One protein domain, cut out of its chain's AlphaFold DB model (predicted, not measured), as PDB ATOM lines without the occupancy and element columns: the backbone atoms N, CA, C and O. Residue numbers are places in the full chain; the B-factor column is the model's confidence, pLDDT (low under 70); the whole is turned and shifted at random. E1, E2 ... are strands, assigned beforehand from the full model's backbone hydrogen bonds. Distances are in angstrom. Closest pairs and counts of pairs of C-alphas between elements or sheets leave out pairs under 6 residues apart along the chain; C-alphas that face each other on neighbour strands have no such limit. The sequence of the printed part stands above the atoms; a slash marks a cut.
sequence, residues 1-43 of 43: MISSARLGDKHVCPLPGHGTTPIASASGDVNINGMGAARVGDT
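This is residues 1 to 43 of the 43 residues of an uncharacterized protein of Pseudomonas cannabina (UniProt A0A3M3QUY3). This small domain has little regular structure: a two-stranded hairpin, E1 and E2, lies toward one end of the longest axis, and a long stretch of loops, residues 23 to 43, folds back on itself toward the other. Within that stretch, residues 31 to 32 pair with residues 35 to 36, antiparallel, too short to be named. The printed part has 43 residues, no named helix and two named strands, E1 then E2, in an antiparallel sheet; the class is all strand, with 6 residues in named elements. It is only just loose, close to compact, with a radius of gyration of the C-alphas of 11.3 A and spans of 35 by 24 by 16 A.

E1, residues 10 to 12, and E2, residues 20 to 22, form a hairpin with a short link and 151 degrees between their directions. N 11 and O 21 are within hydrogen-bond range at 2.8 A.

E1 begins at C-alpha 10 (14.492, 17.872, 6.131) and is 6.7 A long. E2 is 7.0 A long and ends at C-alpha 22 (16.123, 18.189, 10.055).

The C-alphas farthest apart, of Pro 16 and Asp 29, are 35.8 A apart. The printed part has no cut; residue 1 alone has a pLDDT under 70.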
ATOM      1  N   MET A   1      17.720   9.325 -10.337       68.31
ATOM      2  CA  MET A   1      18.820   9.903  -9.536       68.31
ATOM      3  C   MET A   1      18.233  10.346  -8.212       68.31
ATOM      4  O   MET A   1      17.305  11.142  -8.239       68.31
ATOM      5  N   ILE A   2      18.690   9.783  -7.094       90.25
ATOM      6  CA  ILE A   2      18.278  10.204  -5.745       90.25
ATOM      7  C   ILE A   2      19.391  11.090  -5.187       90.25
ATOM      8  O   ILE A   2      20.564  10.745  -5.313       90.25
ATOM      9  N   SER A   3      19.025  12.234  -4.613       94.62
ATOM     10  CA  SER A   3      19.975  13.141  -3.966       94.62
ATOM     11  C   SER A   3      20.558  12.510  -2.704       94.62
ATOM     12  O   SER A   3      19.834  11.884  -1.932       94.62
ATOM     13  N   SER A   4      21.852  12.708  -2.462       97.12
ATOM     14  CA  SER A   4      22.475  12.312  -1.197       97.12
ATOM     15  C   SER A   4      22.056  13.254  -0.066       97.12
ATOM     16  O   SER A   4      22.065  14.473  -0.246       97.12
ATOM     17  N   ALA A   5      21.724  12.677   1.090       97.81
ATOM     18  CA  ALA A   5      21.343  13.419   2.286       97.81
ATOM     19  C   ALA A   5      22.566  13.997   3.020       97.81
ATOM     20  O   ALA A   5      23.654  13.413   3.025       97.81
ATOM     21  N   ARG A   6      22.375  15.151   3.653       98.44
ATOM     22  CA  ARG A   6      23.407  15.927   4.356       98.44
ATOM     23  C   ARG A   6      22.814  16.680   5.545       98.44
ATOM     24  O   ARG A   6      21.595  16.790   5.677       98.44
ATOM     25  N   LEU A   7      23.688  17.206   6.401       98.44
ATOM     26  CA  LEU A   7      23.313  17.982   7.583       98.44
ATOM     27  C   LEU A   7      22.275  19.062   7.237       98.44
ATOM     28  O   LEU A   7      22.469  19.845   6.308       98.44
ATOM     29  N   GLY A   8      21.178  19.101   7.993       97.88
ATOM     30  CA  GLY A   8      20.098  20.071   7.826       97.88
ATOM     31  C   GLY A   8      19.042  19.726   6.770       97.88
ATOM     32  O   GLY A   8      18.013  20.412   6.723       97.88
ATOM     33  N   ASP A   9      19.229  18.679   5.954       98.00
ATOM     34  CA  ASP A   9      18.161  18.198   5.072       98.00
ATOM     35  C   ASP A   9      16.946  17.772   5.906       98.00
ATOM     36  O   ASP A   9      17.073  17.217   6.999       98.00
ATOM     37  N   LYS A  10      15.747  18.072   5.403       96.69
ATOM     38  CA  LYS A  10      14.492  17.872   6.131       96.69
ATOM     39  C   LYS A  10      13.850  16.533   5.779       96.69
ATOM     40  O   LYS A  10      13.692  16.212   4.603       96.69
ATOM     41  N   HIS A  11      13.398  15.811   6.797       93.44
ATOM     42  CA  HIS A  11      12.585  14.610   6.678       93.44
ATOM     43  C   HIS A  11      11.169  14.880   7.195       93.44
ATOM     44  O   HIS A  11      10.993  15.473   8.257       93.44
ATOM     45  N   VAL A  12      10.157  14.455   6.437       94.88
ATOM     46  CA  VAL A  12       8.751  14.541   6.846       94.88
ATOM     47  C   VAL A  12       8.264  13.157   7.247       94.88
ATOM     48  O   VAL A  12       8.342  12.212   6.462       94.88
ATOM     49  N   CYS A  13       7.746  13.042   8.468       92.75
ATOM     50  CA  CYS A  13       7.075  11.826   8.892       92.75
ATOM     51  C   CYS A  13       5.676  11.794   8.250       92.75
ATOM     52  O   CYS A  13       4.923  12.756   8.413       92.75
ATOM     53  N   PRO A  14       5.284  10.719   7.542       94.31
ATOM     54  CA  PRO A  14       3.972  10.652   6.899       94.31
ATOM     55  C   PRO A  14       2.808  10.539   7.900       94.31
ATOM     56  O   PRO A  14       1.651  10.628   7.496       94.31
ATOM     57  N   LEU A  15       3.087  10.342   9.195       96.06
ATOM     58  CA  LEU A  15       2.065  10.296  10.234       96.06
ATOM     59  C   LEU A  15       1.529  11.711  10.524       96.06
ATOM     60  O   LEU A  15       2.315  12.607  10.859       96.06
ATOM     61  N   PRO A  16       0.200  11.926  10.469       94.69
ATOM     62  CA  PRO A  16      -0.397  13.202  10.840       94.69
ATOM     63  C   PRO A  16       0.030  13.644  12.246       94.69
ATOM     64  O   PRO A  16      -0.037  12.873  13.198       94.69
ATOM     65  N   GLY A  17       0.475  14.895  12.375       93.56
ATOM     66  CA  GLY A  17       0.890  15.487  13.652       93.56
ATOM     67  C   GLY A  17       2.366  15.296  14.036       93.56
ATOM     68  O   GLY A  17       2.802  15.932  14.989       93.56
ATOM     69  N   HIS A  18       3.154  14.500  13.300       92.56
ATOM     70  CA  HIS A  18       4.576  14.266  13.620       92.56
ATOM     71  C   HIS A  18       5.547  15.303  13.015       92.56
ATOM     72  O   HIS A  18       6.680  15.422  13.472       92.56
ATOM     73  N   GLY A  19       5.107  16.089  12.028       94.06
ATOM     74  CA  GLY A  19       5.855  17.236  11.502       94.06
ATOM     75  C   GLY A  19       7.087  16.892  10.652       94.06
ATOM     76  O   GLY A  19       7.248  15.779  10.149       94.06
ATOM     77  N   THR A  20       7.939  17.905  10.470       96.31
ATOM     78  CA  THR A  20       9.157  17.851   9.653       96.31
ATOM     79  C   THR A  20      10.370  18.142  10.526       96.31
ATOM     80  O   THR A  20      10.432  19.204  11.147       96.31
ATOM     81  N   THR A  21      11.353  17.245  10.536       95.38
ATOM     82  CA  THR A  21      12.581  17.370  11.334       95.38
ATOM     83  C   THR A  21      13.820  17.420  10.434       95.38
ATOM     84  O   THR A  21      13.840  16.767   9.389       95.38
ATOM     85  N   PRO A  22      14.849  18.215  10.770       97.25
ATOM     86  CA  PRO A  22      16.123  18.189  10.055       97.25
ATOM     87  C   PRO A  22      17.003  17.022  10.522       97.25
ATOM     88  O   PRO A  22      16.860  16.566  11.652       97.25
ATOM     89  N   ILE A  23      17.962  16.614   9.692       98.00
ATOM     90  CA  ILE A  23      19.119  15.817  10.127       98.00
ATOM     91  C   ILE A  23      20.026  16.731  10.964       98.00
ATOM     92  O   ILE A  23      20.555  17.718  10.447       98.00
ATOM     93  N   ALA A  24      20.172  16.442  12.252       98.06
ATOM     94  CA  ALA A  24      20.870  17.247  13.254       98.06
ATOM     95  C   ALA A  24      22.330  16.821  13.507       98.06
ATOM     96  O   ALA A  24      23.097  17.600  14.073       98.06
ATOM     97  N   SER A  25      22.740  15.629  13.070       98.44
ATOM     98  CA  SER A  25      24.136  15.167  13.109       98.44
ATOM     99  C   SER A  25      24.578  14.580  11.765       98.44
ATOM    100  O   SER A  25      23.753  14.217  10.937       98.44
ATOM    101  N   ALA A  26      25.881  14.577  11.489       98.62
ATOM    102  CA  ALA A  26      26.438  14.099  10.223       98.62
ATOM    103  C   ALA A  26      27.927  13.748  10.382       98.62
ATOM    104  O   ALA A  26      28.516  13.958  11.445       98.62
ATOM    105  N   SER A  27      28.559  13.248   9.316       98.56
ATOM    106  CA  SER A  27      30.021  13.116   9.247       98.56
ATOM    107  C   SER A  27      30.724  14.475   9.417       98.56
ATOM    108  O   SER A  27      30.259  15.500   8.913       98.56
ATOM    109  N   GLY A  28      31.855  14.469  10.134       98.12
ATOM    110  CA  GLY A  28      32.705  15.646  10.352       98.12
ATOM    111  C   GLY A  28      33.849  15.806   9.344       98.12
ATOM    112  O   GLY A  28      34.535  16.822   9.366       98.12
ATOM    113  N   ASP A  29      34.067  14.811   8.487       98.44
ATOM    114  CA  ASP A  29      35.217  14.688   7.585       98.44
ATOM    115  C   ASP A  29      34.832  14.419   6.119       98.44
ATOM    116  O   ASP A  29      35.668  14.555   5.225       98.44
ATOM    117  N   VAL A  30      33.571  14.071   5.851       98.62
ATOM    118  CA  VAL A  30      33.022  13.859   4.510       98.62
ATOM    119  C   VAL A  30      31.900  14.854   4.259       98.62
ATOM    120  O   VAL A  30      30.896  14.886   4.974       98.62
ATOM    121  N   ASN A  31      32.040  15.637   3.188       98.44
ATOM    122  CA  ASN A  31      31.113  16.711   2.852       98.44
ATOM    123  C   ASN A  31      30.379  16.446   1.534       98.44
ATOM    124  O   ASN A  31      30.960  15.999   0.547       98.44
ATOM    125  N   ILE A  32      29.105  16.831   1.496       98.38
ATOM    126  CA  ILE A  32      28.273  16.910   0.298       98.38
ATOM    127  C   ILE A  32      27.790  18.351   0.186       98.38
ATOM    128  O   ILE A  32      27.058  18.844   1.048       98.38
ATOM    129  N   ASN A  33      28.191  19.036  -0.889       97.25
ATOM    130  CA  ASN A  33      27.832  20.438  -1.132       97.25
ATOM    131  C   ASN A  33      28.125  21.343   0.087       97.25
ATOM    132  O   ASN A  33      27.278  22.136   0.499       97.25
ATOM    133  N   GLY A  34      29.297  21.170   0.705       97.75
ATOM    134  CA  GLY A  34      29.753  21.970   1.848       97.75
ATOM    135  C   GLY A  34      29.163  21.595   3.213       97.75
ATOM    136  O   GLY A  34      29.626  22.122   4.217       97.75
ATOM    137  N   MET A  35      28.208  20.666   3.284       98.38
ATOM    138  CA  MET A  35      27.606  20.194   4.541       98.38
ATOM    139  C   MET A  35      28.020  18.749   4.832       98.38
ATOM    140  O   MET A  35      28.312  18.007   3.897       98.38
ATOM    141  N   GLY A  36      28.060  18.345   6.105       98.56
ATOM    142  CA  GLY A  36      28.441  16.977   6.487       98.56
ATOM    143  C   GLY A  36      27.519  15.925   5.861       98.56
ATOM    144  O   GLY A  36      26.306  16.135   5.785       98.56
ATOM    145  N   ALA A  37      28.079  14.809   5.393       98.62
ATOM    146  CA  ALA A  37      27.324  13.715   4.786       98.62
ATOM    147  C   ALA A  37      26.518  12.938   5.839       98.62
ATOM    148  O   ALA A  37      27.072  12.533   6.864       98.62
ATOM    149  N   ALA A  38      25.227  12.718   5.579       98.44
ATOM    150  CA  ALA A  38      24.363  11.960   6.480       98.44
ATOM    151  C   ALA A  38      24.629  10.447   6.373       98.44
ATOM    152  O   ALA A  38      24.877   9.915   5.288       98.44
ATOM    153  N   ARG A  39      24.548   9.747   7.504       98.38
ATOM    154  CA  ARG A  39      24.786   8.308   7.677       98.38
ATOM    155  C   ARG A  39      23.643   7.678   8.474       98.38
ATOM    156  O   ARG A  39      22.827   8.355   9.091       98.38
ATOM    157  N   VAL A  40      23.599   6.349   8.490       97.56
ATOM    158  CA  VAL A  40      22.652   5.610   9.336       97.56
ATOM    159  C   VAL A  40      22.980   5.855  10.809       97.56
ATOM    160  O   VAL A  40      24.115   5.645  11.232       97.56
ATOM    161  N   GLY A  41      21.970   6.259  11.580       97.19
ATOM    162  CA  GLY A  41      22.094   6.530  13.015       97.19
ATOM    163  C   GLY A  41      22.393   7.987  13.365       97.19
ATOM    164  O   GLY A  41      22.369   8.317  14.547       97.19
ATOM    165  N   ASP A  42      22.623   8.850  12.372       97.69
ATOM    166  CA  ASP A  42      22.617  10.291  12.605       97.69
ATOM    167  C   ASP A  42      21.200  10.734  13.041       97.69
ATOM    168  O   ASP A  42      20.195  10.317  12.456       97.69
ATOM    169  N   THR A  43      21.133  11.533  14.111       95.25
ATOM    170  CA  THR A  43      19.908  12.147  14.663       95.25
ATOM    171  C   THR A  43      19.427  13.307  13.828       95.25
ATOM    172  O   THR A  43      20.327  14.052  13.375       95.25
TER     173      THR A  43